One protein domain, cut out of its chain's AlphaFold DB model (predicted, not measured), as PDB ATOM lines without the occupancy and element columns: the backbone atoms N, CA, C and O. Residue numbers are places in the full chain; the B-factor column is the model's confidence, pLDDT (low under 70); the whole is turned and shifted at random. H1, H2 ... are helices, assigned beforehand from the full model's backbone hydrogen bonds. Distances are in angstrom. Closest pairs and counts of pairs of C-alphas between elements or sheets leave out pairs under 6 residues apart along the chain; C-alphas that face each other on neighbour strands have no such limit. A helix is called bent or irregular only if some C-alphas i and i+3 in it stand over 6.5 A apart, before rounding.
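AT A GLANCE: This is residues 8 to 120 of the 426 residues of an uncharacterized protein of Planctomycetes bacterium (UniProt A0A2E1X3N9). A helix, H6, runs through the middle, with other helices on several sides of it: H5, H2 and H7 stand side by side in a curved row on one side, and the hairpin of H3 and H4 is on another. H1 reaches away from this body and meets H6 with residues 19 to 20 alone. The printed part has 113 residues with seven named helices, H1 to H7 in order, and no named strand; its class is all helix. It is compact, with a radius of gyration of the C-alphas of 13.0 A, and spans 39 by 29 by 26 A.

IN THESE COORDINATES: Find C-alpha 8 at (151.503, 90.304, 104.702); from there H1 runs over residues 8 to 20, 18.1 A long. Next come H2, residues 27 to 35, and H3, residues 39 to 55, which begins at C-alpha 39, (136.102, 126.978, 106.343), and is 25.1 A long. H3 has a kink of 26 degrees near residue 49 and is irregular, with C-alphas 51 and 54 at 7.7 A. Read on to H4, residues 62 to 69, then H5, residues 73 to 82, 14.3 A long. H6 takes residues 92 to 103, 16.9 A, and H7 residues 110 to 120, 15.6 A, ending at C-alpha 120, (125.171, 104.038, 106.527).

HOW THE PARTS SIT: Begin at H6, the hub, which touches five helices. H1 touches it about perpendicular, at 87 degrees, where the C-alphas of Thr 20 and Asn 95 are closest at 5.4 A. H4 touches H6 at a steep tilt of 63 degrees, closest at the C-alphas of Val 64 and Phe 93, 6.0 A. H3, H5 and H7 each only just touch H6, with 3 pairs of C-alphas within 8 A; the closest for H3 are those of Ala 49 and Leu 100, 6.9 A. H3 and H4 form a helical hairpin at a shallow tilt of 28 degrees, opposite ways, the C-alphas of Arg 46 and Glu 69 closest at 4.4 A. H2 touches H5 at a shallow tilt of 13 degrees, opposite ways, closest at the C-alphas of Lys 31 and Val 77, 5.3 A. H2 also touches H7 at a shallow tilt of 14 degrees, opposite ways, closest at Trp 33 and Leu 115, whose C-alphas are 6.4 A apart. H4 and H5 are near each other, while H1 and H3, for instance, are apart. In H1, H2, H4, H5 and H6 every O i to N i+4 pair is within hydrogen-bond range; in H3 11 of 13 are, in H7 4 of 7.

THE WHOLE: Look at Lys 8 and Glu 39 for the two C-alphas farthest apart, 39.8 A. The printed part has no cut, and no link is long. The mean pLDDT of the printed part is 83.0; it is under 70 at residue 28, residues 84 to 90 and residues 118 to 120.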
ATOM      1  N   LYS A   8     151.346  88.849 104.538       73.62
ATOM      2  CA  LYS A   8     151.503  90.304 104.702       73.62
ATOM      3  C   LYS A   8     150.770  91.090 103.607       73.62
ATOM      4  O   LYS A   8     150.021  92.008 103.929       73.62
ATOM      5  N   ALA A   9     150.911  90.695 102.340       74.88
ATOM      6  CA  ALA A   9     150.197  91.321 101.224       74.88
ATOM      7  C   ALA A   9     148.675  91.106 101.317       74.88
ATOM      8  O   ALA A   9     147.894  92.028 101.086       74.88
ATOM      9  N   ALA A  10     148.238  89.913 101.730       76.88
ATOM     10  CA  ALA A  10     146.822  89.624 101.948       76.88
ATOM     11  C   ALA A  10     146.223  90.464 103.093       76.88
ATOM     12  O   ALA A  10     145.110  90.978 102.963       76.88
ATOM     13  N   ALA A  11     146.959  90.645 104.196       78.75
ATOM     14  CA  ALA A  11     146.550  91.508 105.303       78.75
ATOM     15  C   ALA A  11     146.477  92.988 104.887       78.75
ATOM     16  O   ALA A  11     145.496  93.659 105.209       78.75
ATOM     17  N   ALA A  12     147.453  93.476 104.114       78.88
ATOM     18  CA  ALA A  12     147.445  94.833 103.565       78.88
ATOM     19  C   ALA A  12     146.232  95.073 102.652       78.88
ATOM     20  O   ALA A  12     145.509  96.050 102.838       78.88
ATOM     21  N   LYS A  13     145.925  94.129 101.752       81.50
ATOM     22  CA  LYS A  13     144.747  94.194 100.872       81.50
ATOM     23  C   LYS A  13     143.427  94.180 101.651       81.50
ATOM     24  O   LYS A  13     142.488  94.891 101.298       81.50
ATOM     25  N   ARG A  14     143.337  93.397 102.733       81.75
ATOM     26  CA  ARG A  14     142.168  93.407 103.633       81.75
ATOM     27  C   ARG A  14     142.022  94.751 104.342       81.75
ATOM     28  O   ARG A  14     140.930  95.302 104.332       81.75
ATOM     29  N   ARG A  15     143.113  95.298 104.888       83.19
ATOM     30  CA  ARG A  15     143.117  96.621 105.531       83.19
ATOM     31  C   ARG A  15     142.698  97.714 104.552       83.19
ATOM     32  O   ARG A  15     141.822  98.499 104.889       83.19
ATOM     33  N   GLN A  16     143.246  97.710 103.337       85.38
ATOM     34  CA  GLN A  16     142.827  98.612 102.264       85.38
ATOM     35  C   GLN A  16     141.325  98.486 102.000       85.38
ATOM     36  O   GLN A  16     140.637  99.497 101.972       85.38
ATOM     37  N   LYS A  17     140.787  97.267 101.864       82.94
ATOM     38  CA  LYS A  17     139.348  97.049 101.635       82.94
ATOM     39  C   LYS A  17     138.485  97.569 102.790       82.94
ATOM     40  O   LYS A  17     137.422  98.124 102.542       82.94
ATOM     41  N   THR A  18     138.922  97.397 104.035       84.19
ATOM     42  CA  THR A  18     138.206  97.915 105.211       84.19
ATOM     43  C   THR A  18     138.223  99.438 105.239       84.19
ATOM     44  O   THR A  18     137.175 100.053 105.388       84.19
ATOM     45  N   VAL A  19     139.396 100.045 105.042       85.19
ATOM     46  CA  VAL A  19     139.567 101.503 105.036       85.19
ATOM     47  C   VAL A  19     138.812 102.137 103.873       85.19
ATOM     48  O   VAL A  19     138.088 103.093 104.062       85.19
ATOM     49  N   THR A  20     138.894 101.584 102.668       82.56
ATOM     50  CA  THR A  20     138.168 102.124 101.508       82.56
ATOM     51  C   THR A  20     136.646 102.014 101.663       82.56
ATOM     52  O   THR A  20     135.911 102.839 101.126       82.56
ATOM     53  N   LYS A  21     136.141 101.055 102.438       81.12
ATOM     54  CA  LYS A  21     134.705 100.927 102.727       81.12
ATOM     55  C   LYS A  21     134.231 101.726 103.947       81.12
ATOM     56  O   LYS A  21     133.070 101.592 104.309       81.12
ATOM     57  N   SER A  22     135.096 102.517 104.587       78.81
ATOM     58  CA  SER A  22     134.740 103.280 105.794       78.81
ATOM     59  C   SER A  22     133.876 104.516 105.519       78.81
ATOM     60  O   SER A  22     133.271 105.051 106.446       78.81
ATOM     61  N   ILE A  23     133.828 104.974 104.266       84.88
ATOM     62  CA  ILE A  23     133.035 106.123 103.819       84.88
ATOM     63  C   ILE A  23     132.136 105.716 102.653       84.88
ATOM     64  O   ILE A  23     132.368 104.693 101.998       84.88
ATOM     65  N   SER A  24     131.110 106.527 102.384       81.25
ATOM     66  CA  SER A  24     130.188 106.273 101.277       81.25
ATOM     67  C   SER A  24     130.936 106.232  99.945       81.25
ATOM     68  O   SER A  24     131.886 106.981  99.735       81.25
ATOM     69  N   ARG A  25     130.490 105.371  99.027       78.81
ATOM     70  CA  ARG A  25     130.897 105.410  97.608       78.81
ATOM     71  C   ARG A  25     129.867 106.091  96.726       78.81
ATOM     72  O   ARG A  25     130.105 106.288  95.539       78.81
ATOM     73  N   ASP A  26     128.740 106.474  97.313       73.62
ATOM     74  CA  ASP A  26     127.758 107.296  96.643       73.62
ATOM     75  C   ASP A  26     128.286 108.733  96.566       73.62
ATOM     76  O   ASP A  26     128.366 109.438  97.577       73.62
ATOM     77  N   LYS A  27     128.642 109.170  95.352       76.19
ATOM     78  CA  LYS A  27     129.113 110.536  95.089       76.19
ATOM     79  C   LYS A  27     128.114 111.585  95.574       76.19
ATOM     80  O   LYS A  27     128.534 112.660  95.971       76.19
ATOM     81  N   ARG A  28     126.816 111.276  95.586       64.62
ATOM     82  CA  ARG A  28     125.764 112.183  96.066       64.62
ATOM     83  C   ARG A  28     125.935 112.483  97.548       64.62
ATOM     84  O   ARG A  28     126.018 113.637  97.948       64.62
ATOM     85  N   VAL A  29     126.117 111.427  98.337       74.00
ATOM     86  CA  VAL A  29     126.374 111.525  99.777       74.00
ATOM     87  C   VAL A  29     127.673 112.275 100.061       74.00
ATOM     88  O   VAL A  29     127.707 113.136 100.936       74.00
ATOM     89  N   LEU A  30     128.741 111.953  99.327       81.62
ATOM     90  CA  LEU A  30     130.045 112.583  99.531       81.62
ATOM     91  C   LEU A  30     130.039 114.066  99.158       81.62
ATOM     92  O   LEU A  30     130.598 114.873  99.891       81.62
ATOM     93  N   LYS A  31     129.398 114.440  98.048       78.62
ATOM     94  CA  LYS A  31     129.295 115.842  97.641       78.62
ATOM     95  C   LYS A  31     128.438 116.643  98.615       78.62
ATOM     96  O   LYS A  31     128.816 117.758  98.948       78.62
ATOM     97  N   HIS A  32     127.327 116.082  99.097       72.62
ATOM     98  CA  HIS A  32     126.475 116.733 100.100       72.62
ATOM     99  C   HIS A  32     127.242 116.995 101.399       72.62
ATOM    100  O   HIS A  32     127.284 118.119 101.894       72.62
ATOM    101  N   TRP A  33     127.950 115.975 101.888       85.19
ATOM    102  CA  TRP A  33     128.863 116.122 103.015       85.19
ATOM    103  C   TRP A  33     129.936 117.188 102.751       85.19
ATOM    104  O   TRP A  33     130.186 118.028 103.608       85.19
ATOM    105  N   ALA A  34     130.552 117.192 101.569       86.94
ATOM    106  CA  ALA A  34     131.548 118.197 101.218       86.94
ATOM    107  C   ALA A  34     130.954 119.614 101.239       86.94
ATOM    108  O   ALA A  34     131.572 120.522 101.788       86.94
ATOM    109  N   ALA A  35     129.744 119.800 100.706       78.88
ATOM    110  CA  ALA A  35     129.072 121.093 100.658       78.88
ATOM    111  C   ALA A  35     128.749 121.656 102.055       78.88
ATOM    112  O   ALA A  35     128.841 122.865 102.251       78.88
ATOM    113  N   SER A  36     128.451 120.803 103.042       80.75
ATOM    114  CA  SER A  36     128.094 121.231 104.405       80.75
ATOM    115  C   SER A  36     129.277 121.625 105.301       80.75
ATOM    116  O   SER A  36     129.066 122.077 106.427       80.75
ATOM    117  N   GLY A  37     130.521 121.449 104.842       82.25
ATOM    118  CA  GLY A  37     131.711 121.796 105.625       82.25
ATOM    119  C   GLY A  37     131.894 123.301 105.773       82.25
ATOM    120  O   GLY A  37     131.607 124.044 104.843       82.25
ATOM    121  N   THR A  38     132.407 123.761 106.912       83.94
ATOM    122  CA  THR A  38     132.794 125.167 107.148       83.94
ATOM    123  C   THR A  38     134.255 125.416 106.766       83.94
ATOM    124  O   THR A  38     135.042 124.471 106.699       83.94
ATOM    125  N   GLU A  39     134.685 126.673 106.610       85.12
ATOM    126  CA  GLU A  39     136.102 126.978 106.343       85.12
ATOM    127  C   GLU A  39     137.047 126.381 107.408       85.12
ATOM    128  O   GLU A  39     138.112 125.848 107.087       85.12
ATOM    129  N   ARG A  40     136.633 126.349 108.684       89.06
ATOM    130  CA  ARG A  40     137.404 125.698 109.762       89.06
ATOM    131  C   ARG A  40     137.540 124.189 109.560       89.06
ATOM    132  O   ARG A  40     138.569 123.618 109.928       89.06
ATOM    133  N   ASP A  41     136.524 123.537 109.002       92.69
ATOM    134  CA  ASP A  41     136.574 122.109 108.688       92.69
ATOM    135  C   ASP A  41     137.584 121.837 107.574       92.69
ATOM    136  O   ASP A  41     138.435 120.955 107.712       92.69
ATOM    137  N   PHE A  42     137.566 122.654 106.519       92.56
ATOM    138  CA  PHE A  42     138.536 122.553 105.431       92.56
ATOM    139  C   PHE A  42     139.964 122.855 105.895       92.56
ATOM    140  O   PHE A  42     140.882 122.118 105.541       92.56
ATOM    141  N   GLN A  43     140.171 123.849 106.765       92.81
ATOM    142  CA  GLN A  43     141.479 124.114 107.381       92.81
ATOM    143  C   GLN A  43     142.005 122.905 108.161       92.81
ATOM    144  O   GLN A  43     143.171 122.528 108.021       92.81
ATOM    145  N   ARG A  44     141.147 122.259 108.960       93.62
ATOM    146  CA  ARG A  44     141.511 121.044 109.704       93.62
ATOM    147  C   ARG A  44     141.813 119.871 108.775       93.62
ATOM    148  O   ARG A  44     142.754 119.130 109.048       93.62
ATOM    149  N   LEU A  45     141.056 119.718 107.688       94.19
ATOM    150  CA  LEU A  45     141.292 118.685 106.678       94.19
ATOM    151  C   LEU A  45     142.648 118.876 105.987       94.19
ATOM    152  O   LEU A  45     143.434 117.930 105.946       94.19
ATOM    153  N   ARG A  46     142.955 120.097 105.529       95.38
ATOM    154  CA  ARG A  46     144.254 120.447 104.929       95.38
ATOM    155  C   ARG A  46     145.404 120.171 105.898       95.38
ATOM    156  O   ARG A  46     146.348 119.466 105.556       95.38
ATOM    157  N   ALA A  47     145.278 120.617 107.152       94.44
ATOM    158  CA  ALA A  47     146.280 120.367 108.188       94.44
ATOM    159  C   ALA A  47     146.481 118.867 108.477       94.44
ATOM    160  O   ALA A  47     147.606 118.421 108.712       94.44
ATOM    161  N   ALA A  48     145.406 118.071 108.451       93.88
ATOM    162  CA  ALA A  48     145.497 116.621 108.586       93.88
ATOM    163  C   ALA A  48     146.216 115.991 107.384       93.88
ATOM    164  O   ALA A  48     147.095 115.153 107.592       93.88
ATOM    165  N   ALA A  49     145.893 116.410 106.158       94.69
ATOM    166  CA  ALA A  49     146.555 115.932 104.948       94.69
ATOM    167  C   ALA A  49     148.071 116.174 105.020       94.69
ATOM    168  O   ALA A  49     148.838 115.213 104.947       94.69
ATOM    169  N   THR A  50     148.492 117.409 105.326       95.06
ATOM    170  CA  THR A  50     149.909 117.768 105.484       95.06
ATOM    171  C   THR A  50     150.592 116.938 106.570       95.06
ATOM    172  O   THR A  50     151.691 116.427 106.373       95.06
ATOM    173  N   LYS A  51     149.942 116.772 107.729       95.00
ATOM    174  CA  LYS A  51     150.511 116.049 108.876       95.00
ATOM    175  C   LYS A  51     150.711 114.559 108.607       95.00
ATOM    176  O   LYS A  51     151.590 113.939 109.209       95.00
ATOM    177  N   PHE A  52     149.840 113.957 107.802       94.12
ATOM    178  CA  PHE A  52     149.802 112.510 107.643       94.12
ATOM    179  C   PHE A  52     150.347 112.005 106.310       94.12
ATOM    180  O   PHE A  52     150.561 110.799 106.221       94.12
ATOM    181  N   LYS A  53     150.632 112.863 105.325       91.75
ATOM    182  CA  LYS A  53     151.084 112.464 103.980       91.75
ATOM    183  C   LYS A  53     152.218 111.436 103.956       91.75
ATOM    184  O   LYS A  53     152.119 110.453 103.234       91.75
ATOM    185  N   ASP A  54     153.215 111.568 104.830       91.56
ATOM    186  CA  ASP A  54     154.370 110.655 104.876       91.56
ATOM    187  C   ASP A  54     154.011 109.252 105.402       91.56
ATOM    188  O   ASP A  54     154.805 108.316 105.332       91.56
ATOM    189  N   LYS A  55     152.806 109.093 105.962       91.62
ATOM    190  CA  LYS A  55     152.253 107.818 106.438       91.62
ATOM    191  C   LYS A  55     151.286 107.191 105.430       91.62
ATOM    192  O   LYS A  55     150.683 106.162 105.754       91.62
ATOM    193  N   ALA A  56     151.098 107.816 104.266       90.31
ATOM    194  CA  ALA A  56     150.209 107.330 103.222       90.31
ATOM    195  C   ALA A  56     150.649 105.933 102.742       90.31
ATOM    196  O   ALA A  56     151.827 105.712 102.473       90.31
ATOM    197  N   PRO A  57     149.730 104.955 102.672       89.50
ATOM    198  CA  PRO A  57     150.022 103.641 102.119       89.50
ATOM    199  C   PRO A  57     150.122 103.717 100.592       89.50
ATOM    200  O   PRO A  57     149.505 104.580  99.982       89.50
ATOM    201  N   ASP A  58     150.777 102.739  99.968       87.75
ATOM    202  CA  ASP A  58     151.085 102.721  98.524       87.75
ATOM    203  C   ASP A  58     149.879 102.908  97.574       87.75
ATOM    204  O   ASP A  58     150.055 103.259  96.411       87.75
ATOM    205  N   TYR A  59     148.647 102.656  98.034       84.62
ATOM    206  CA  TYR A  59     147.429 102.855  97.235       84.62
ATOM    207  C   TYR A  59     146.877 104.292  97.284       84.62
ATOM    208  O   TYR A  59     145.915 104.599  96.578       84.62
ATOM    209  N   VAL A  60     147.430 105.147  98.145       89.38
ATOM    210  CA  VAL A  60     147.119 106.574  98.249       89.38
ATOM    211  C   VAL A  60     148.190 107.327  97.474       89.38
ATOM    212  O   VAL A  60     149.355 107.347  97.862       89.38
ATOM    213  N   LEU A  61     147.797 107.920  96.346       88.62
ATOM    214  CA  LEU A  61     148.740 108.583  95.451       88.62
ATOM    215  C   LEU A  61     149.249 109.896  96.075       88.62
ATOM    216  O   LEU A  61     148.425 110.679  96.554       88.62
ATOM    217  N   PRO A  62     150.562 110.195  96.000       88.25
ATOM    218  CA  PRO A  62     151.116 111.454  96.506       88.25
ATOM    219  C   PRO A  62     150.410 112.694  95.945       88.25
ATOM    220  O   PRO A  62     149.993 113.554  96.714       88.25
ATOM    221  N   GLY A  63     150.141 112.725  94.634       89.12
ATOM    222  CA  GLY A  63     149.436 113.849  94.003       89.12
ATOM    223  C   GLY A  63     148.007 114.064  94.521       89.12
ATOM    224  O   GLY A  63     147.514 115.184  94.533       89.12
ATOM    225  N   VAL A  64     147.336 113.018  95.017       90.44
ATOM    226  CA  VAL A  64     146.013 113.154  95.650       90.44
ATOM    227  C   VAL A  64     146.138 113.731  97.064       90.44
ATOM    228  O   VAL A  64     145.287 114.511  97.488       90.44
ATOM    229  N   MET A  65     147.201 113.390  97.797       93.31
ATOM    230  CA  MET A  65     147.483 114.023  99.089       93.31
ATOM    231  C   MET A  65     147.802 115.509  98.921       93.31
ATOM    232  O   MET A  65     147.261 116.321  99.665       93.31
ATOM    233  N   GLU A  66     148.578 115.876  97.901       91.50
ATOM    234  CA  GLU A  66     148.846 117.279  97.549       91.50
ATOM    235  C   GLU A  66     147.563 118.048  97.189       91.50
ATOM    236  O   GLU A  66     147.396 119.205  97.583       91.50
ATOM    237  N   GLN A  67     146.611 117.403  96.501       91.94
ATOM    238  CA  GLN A  67     145.281 117.983  96.272       91.94
ATOM    239  C   GLN A  67     144.531 118.224  97.590       91.94
ATOM    240  O   GLN A  67     143.970 119.302  97.781       91.94
ATOM    241  N   LEU A  68     144.541 117.255  98.515       93.69
ATOM    242  CA  LEU A  68     143.896 117.380  99.831       93.69
ATOM    243  C   LEU A  68     144.532 118.471 100.709       93.69
ATOM    244  O   LEU A  68     143.826 119.107 101.488       93.69
ATOM    245  N   GLU A  69     145.834 118.731 100.569       93.38
ATOM    246  CA  GLU A  69     146.536 119.823 101.262       93.38
ATOM    247  C   GLU A  69     146.051 121.214 100.832       93.38
ATOM    248  O   GLU A  69     146.113 122.152 101.622       93.38
ATOM    249  N   ASN A  70     145.515 121.341  99.616       89.69
ATOM    250  CA  ASN A  70     145.074 122.608  99.021       89.69
ATOM    251  C   ASN A  70     143.564 122.635  98.730       89.69
ATOM    252  O   ASN A  70     143.090 123.415  97.893       89.69
ATOM    253  N   ILE A  71     142.805 121.757  99.390       90.69
ATOM    254  CA  ILE A  71     141.385 121.556  99.119       90.69
ATOM    255  C   ILE A  71     140.526 122.642  99.782       90.69
ATOM    256  O   ILE A  71     140.729 123.002 100.943       90.69
ATOM    257  N   ASN A  72     139.537 123.148  99.051       85.25
ATOM    258  CA  ASN A  72     138.445 123.984  99.558       85.25
ATOM    259  C   ASN A  72     137.100 123.315  99.211       85.25
ATOM    260  O   ASN A  72     137.098 122.228  98.625       85.25
ATOM    261  N   ARG A  73     135.962 123.926  99.574       82.12
ATOM    262  CA  ARG A  73     134.632 123.332  99.337       82.12
ATOM    263  C   ARG A  73     134.414 122.960  97.875       82.12
ATOM    264  O   ARG A  73     134.169 121.789  97.583       82.12
ATOM    265  N   ARG A  74     134.568 123.931  96.975       78.06
ATOM    266  CA  ARG A  74     134.461 123.743  95.524       78.06
ATOM    267  C   ARG A  74     135.358 122.612  95.022       78.06
ATOM    268  O   ARG A  74     134.854 121.632  94.479       78.06
ATOM    269  N   ARG A  75     136.669 122.685  95.283       83.25
ATOM    270  CA  ARG A  75     137.644 121.682  94.822       83.25
ATOM    271  C   ARG A  75     137.363 120.295  95.386       83.25
ATOM    272  O   ARG A  75     137.616 119.312  94.703       83.25
ATOM    273  N   LEU A  76     136.842 120.186  96.612       89.00
ATOM    274  CA  LEU A  76     136.457 118.897  97.185       89.00
ATOM    275  C   LEU A  76     135.279 118.289  96.417       89.00
ATOM    276  O   LEU A  76     135.328 117.111  96.065       89.00
ATOM    277  N   VAL A  77     134.245 119.080  96.121       79.94
ATOM    278  CA  VAL A  77     133.090 118.636  95.322       79.94
ATOM    279  C   VAL A  77     133.512 118.265  93.897       79.94
ATOM    280  O   VAL A  77     133.110 117.206  93.408       79.94
ATOM    281  N   GLU A  78     134.356 119.079  93.257       77.56
ATOM    282  CA  GLU A  78     134.925 118.819  91.926       77.56
ATOM    283  C   GLU A  78     135.787 117.550  91.915       77.56
ATOM    284  O   GLU A  78     135.615 116.695  91.048       77.56
ATOM    285  N   ALA A  79     136.656 117.359  92.910       85.25
ATOM    286  CA  ALA A  79     137.493 116.168  93.018       85.25
ATOM    287  C   ALA A  79     136.657 114.899  93.251       85.25
ATOM    288  O   ALA A  79     136.906 113.880  92.615       85.25
ATOM    289  N   ILE A  80     135.608 114.958  94.084       85.81
ATOM    290  CA  ILE A  80     134.643 113.853  94.251       85.81
ATOM    291  C   ILE A  80     133.874 113.590  92.945       85.81
ATOM    292  O   ILE A  80     133.549 112.442  92.627       85.81
ATOM    293  N   HIS A  81     133.548 114.641  92.187       78.44
ATOM    294  CA  HIS A  81     132.900 114.516  90.885       78.44
ATOM    295  C   HIS A  81     133.806 113.768  89.896       78.44
ATOM    296  O   HIS A  81     133.345 112.802  89.279       78.44
ATOM    297  N   ALA A  82     135.066 114.198  89.786       77.56
ATOM    298  CA  ALA A  82     136.057 113.720  88.824       77.56
ATOM    299  C   ALA A  82     136.702 112.371  89.191       77.56
ATOM    300  O   ALA A  82     137.206 111.680  88.306       77.56
ATOM    301  N   ASP A  83     136.675 111.976  90.469       79.06
ATOM    302  CA  ASP A  83     137.125 110.649  90.904       79.06
ATOM    303  C   ASP A  83     136.326 109.558  90.179       79.06
ATOM    304  O   ASP A  83     135.198 109.813  89.773       79.06
ATOM    305  N   GLY A  84     136.888 108.364  89.979       67.56
ATOM    306  CA  GLY A  84     136.336 107.322  89.094       67.56
ATOM    307  C   GLY A  84     134.824 107.001  89.198       67.56
ATOM    308  O   GLY A  84     134.070 107.474  90.051       67.56
ATOM    309  N   ASN A  85     134.311 106.160  88.293       56.38
ATOM    310  CA  ASN A  85     132.920 105.696  88.403       56.38
ATOM    311  C   ASN A  85     132.726 104.790  89.631       56.38
ATOM    312  O   ASN A  85     133.638 104.069  90.040       56.38
ATOM    313  N   THR A  86     131.505 104.774  90.183       50.69
ATOM    314  CA  THR A  86     131.113 103.974  91.364       50.69
ATOM    315  C   THR A  86     131.361 102.464  91.210       50.69
ATOM    316  O   THR A  86     131.324 101.735  92.200       50.69
ATOM    317  N   SER A  87     131.645 101.999  89.990       44.19
ATOM    318  CA  SER A  87     131.929 100.615  89.609       44.19
ATOM    319  C   SER A  87     133.413 100.269  89.383       44.19
ATOM    320  O   SER A  87     133.715  99.082  89.285       44.19
ATOM    321  N   ASN A  88     134.337 101.239  89.310       48.81
ATOM    322  CA  ASN A  88     135.746 100.989  88.958       48.81
ATOM    323  C   ASN A  88     136.712 101.154  90.148       48.81
ATOM    324  O   ASN A  88     136.516 101.995  91.023       48.81
ATOM    325  N   ASP A  89     137.820 100.405  90.135       54.03
ATOM    326  CA  ASP A  89     138.877 100.431  91.166       54.03
ATOM    327  C   ASP A  89     139.743 101.720  91.160       54.03
ATOM    328  O   ASP A  89     140.603 101.892  92.025       54.03
ATOM    329  N   ASN A  90     139.483 102.665  90.245       64.75
ATOM    330  CA  ASN A  90     140.245 103.913  90.051       64.75
ATOM    331  C   ASN A  90     139.752 105.099  90.914       64.75
ATOM    332  O   ASN A  90     139.965 106.253  90.551       64.75
ATOM    333  N   ASN A  91     139.084 104.843  92.045       80.38
ATOM    334  CA  ASN A  91     138.600 105.880  92.975       80.38
ATOM    335  C   ASN A  91     139.730 106.422  93.871       80.38
ATOM    336  O   ASN A  91     139.673 106.297  95.100       80.38
ATOM    337  N   PHE A  92     140.818 106.909  93.268       88.12
ATOM    338  CA  PHE A  92     142.038 107.306  93.976       88.12
ATOM    339  C   PHE A  92     141.785 108.429  94.982       88.12
ATOM    340  O   PHE A  92     142.292 108.350  96.105       88.12
ATOM    341  N   PHE A  93     140.959 109.415  94.626       90.75
ATOM    342  CA  PHE A  93     140.639 110.532  95.511       90.75
ATOM    343  C   PHE A  93     139.834 110.068  96.725       90.75
ATOM    344  O   PHE A  93     140.245 110.260  97.869       90.75
ATOM    345  N   THR A  94     138.736 109.351  96.498       88.94
ATOM    346  CA  THR A  94     137.884 108.834  97.573       88.94
ATOM    347  C   THR A  94     138.632 107.808  98.430       88.94
ATOM    348  O   THR A  94     138.398 107.715  99.631       88.94
ATOM    349  N   ASN A  95     139.572 107.042  97.859       89.50
ATOM    350  CA  ASN A  95     140.431 106.124  98.617       89.50
ATOM    351  C   ASN A  95     141.392 106.861  99.556       89.50
ATOM    352  O   ASN A  95     141.561 106.428 100.698       89.50
ATOM    353  N   ALA A  96     141.999 107.956  99.094       92.06
ATOM    354  CA  ALA A  96     142.838 108.815  99.922       92.06
ATOM    355  C   ALA A  96     142.023 109.495 101.025       92.06
ATOM    356  O   ALA A  96     142.415 109.446 102.189       92.06
ATOM    357  N   LEU A  97     140.846 110.027 100.686       92.44
ATOM    358  CA  LEU A  97     139.929 110.642 101.642       92.44
ATOM    359  C   LEU A  97     139.463 109.645 102.718       92.44
ATOM    360  O   LEU A  97     139.467 109.972 103.902       92.44
ATOM    361  N   ALA A  98     139.123 108.410 102.331       90.00
ATOM    362  CA  ALA A  98     138.737 107.341 103.257       90.00
ATOM    363  C   ALA A  98     139.878 106.923 104.193       90.00
ATOM    364  O   ALA A  98     139.664 106.571 105.354       90.00
ATOM    365  N   TRP A  99     141.109 106.930 103.681       92.44
ATOM    366  CA  TRP A  99     142.288 106.656 104.489       92.44
ATOM    367  C   TRP A  99     142.585 107.798 105.459       92.44
ATOM    368  O   TRP A  99     142.797 107.533 106.643       92.44
ATOM    369  N   LEU A 100     142.538 109.043 104.988       92.19
ATOM    370  CA  LEU A 100     142.771 110.220 105.814       92.19
ATOM    371  C   LEU A 100     141.723 110.320 106.930       92.19
ATOM    372  O   LEU A 100     142.087 110.505 108.090       92.19
ATOM    373  N   SER A 101     140.444 110.080 106.616       89.25
ATOM    374  CA  SER A 101     139.356 110.070 107.604       89.25
ATOM    375  C   SER A 101     139.534 108.997 108.681       89.25
ATOM    376  O   SER A 101     139.144 109.200 109.828       89.25
ATOM    377  N   HIS A 102     140.165 107.871 108.338       87.50
ATOM    378  CA  HIS A 102     140.422 106.778 109.273       87.50
ATOM    379  C   HIS A 102     141.529 107.093 110.290       87.50
ATOM    380  O   HIS A 102     141.541 106.517 111.377       87.50
ATOM    381  N   ILE A 103     142.477 107.967 109.944       89.12
ATOM    382  CA  ILE A 103     143.639 108.274 110.792       89.12
ATOM    383  C   ILE A 103     143.555 109.642 111.466       89.12
ATOM    384  O   ILE A 103     144.243 109.877 112.463       89.12
ATOM    385  N   MET A 104     142.754 110.556 110.919       86.50
ATOM    386  CA  MET A 104     142.631 111.899 111.457       86.50
ATOM    387  C   MET A 104     141.738 111.912 112.707       86.50
ATOM    388  O   MET A 104     140.783 111.142 112.808       86.50
ATOM    389  N   PRO A 105     142.032 112.772 113.695       83.19
ATOM    390  CA  PRO A 105     141.240 112.841 114.916       83.19
ATOM    391  C   PRO A 105     139.859 113.445 114.630       83.19
ATOM    392  O   PRO A 105     139.764 114.603 114.242       83.19
ATOM    393  N   THR A 106     138.785 112.687 114.871       81.81
ATOM    394  CA  THR A 106     137.394 113.130 114.635       81.81
ATOM    395  C   THR A 106     136.645 113.538 115.909       81.81
ATOM    396  O   THR A 106     135.535 114.066 115.848       81.81
ATOM    397  N   LYS A 107     137.238 113.335 117.095       83.38
ATOM    398  CA  LYS A 107     136.607 113.676 118.380       83.38
ATOM    399  C   LYS A 107     136.323 115.182 118.457       83.38
ATOM    400  O   LYS A 107     137.246 115.986 118.395       83.38
ATOM    401  N   GLY A 108     135.052 115.549 118.635       83.31
ATOM    402  CA  GLY A 108     134.619 116.954 118.659       83.31
ATOM    403  C   GLY A 108     134.612 117.630 117.283       83.31
ATOM    404  O   GLY A 108     134.533 118.852 117.205       83.31
ATOM    405  N   TRP A 109     134.711 116.850 116.204       89.31
ATOM    406  CA  TRP A 109     134.639 117.315 114.825       89.31
ATOM    407  C   TRP A 109     133.476 116.604 114.122       89.31
ATOM    408  O   TRP A 109     133.629 115.510 113.572       89.31
ATOM    409  N   SER A 110     132.285 117.203 114.211       86.06
ATOM    410  CA  SER A 110     131.040 116.636 113.674       86.06
ATOM    411  C   SER A 110     131.149 116.367 112.181       86.06
ATOM    412  O   SER A 110     130.960 115.227 111.778       86.06
ATOM    413  N   TRP A 111     131.599 117.350 111.397       88.25
ATOM    414  CA  TRP A 111     131.737 117.220 109.947       88.25
ATOM    415  C   TRP A 111     132.575 115.998 109.536       88.25
ATOM    416  O   TRP A 111     132.127 115.169 108.749       88.25
ATOM    417  N   ALA A 112     133.754 115.791 110.131       87.69
ATOM    418  CA  ALA A 112     134.560 114.596 109.860       87.69
ATOM    419  C   ALA A 112     133.916 113.287 110.337       87.69
ATOM    420  O   ALA A 112     134.104 112.234 109.726       87.69
ATOM    421  N   THR A 113     133.168 113.333 111.437       85.19
ATOM    422  CA  THR A 113     132.427 112.170 111.932       85.19
ATOM    423  C   THR A 113     131.297 111.803 110.963       85.19
ATOM    424  O   THR A 113     131.085 110.621 110.674       85.19
ATOM    425  N   ASP A 114     130.612 112.803 110.413       83.31
ATOM    426  CA  ASP A 114     129.468 112.633 109.521       83.31
ATOM    427  C   ASP A 114     129.868 112.013 108.177       83.31
ATOM    428  O   ASP A 114     129.119 111.194 107.650       83.31
ATOM    429  N   LEU A 115     131.097 112.246 107.695       84.94
ATOM    430  CA  LEU A 115     131.663 111.543 106.531       84.94
ATOM    431  C   LEU A 115     131.533 110.013 106.646       84.94
ATOM    432  O   LEU A 115     131.168 109.324 105.691       84.94
ATOM    433  N   THR A 116     131.839 109.475 107.829       78.50
ATOM    434  CA  THR A 116     131.757 108.029 108.088       78.50
ATOM    435  C   THR A 116     130.324 107.580 108.365       78.50
ATOM    436  O   THR A 116     129.909 106.531 107.873       78.50
ATOM    437  N   LYS A 117     129.525 108.386 109.081       74.50
ATOM    438  CA  LYS A 117     128.122 108.063 109.398       74.50
ATOM    439  C   LYS A 117     127.225 108.035 108.165       74.50
ATOM    440  O   LYS A 117     126.408 107.127 108.035       74.50
ATOM    441  N   ASN A 118     127.406 108.980 107.246       67.38
ATOM    442  CA  ASN A 118     126.567 109.121 106.059       67.38
ATOM    443  C   ASN A 118     126.696 107.925 105.099       67.38
ATOM    444  O   ASN A 118     125.799 107.681 104.301       67.38
ATOM    445  N   SER A 119     127.761 107.121 105.213       59.56
ATOM    446  CA  SER A 119     127.900 105.843 104.492       59.56
ATOM    447  C   SER A 119     126.829 104.804 104.844       59.56
ATOM    448  O   SER A 119     126.600 103.877 104.070       59.56
ATOM    449  N   MET A 120     126.171 104.965 105.997       52.91
ATOM    450  CA  MET A 120     125.171 104.038 106.527       52.91
ATOM    451  C   MET A 120     123.726 104.494 106.275       52.91
ATOM    452  O   MET A 120     122.799 103.766 106.623       52.91
TER     453      MET A 120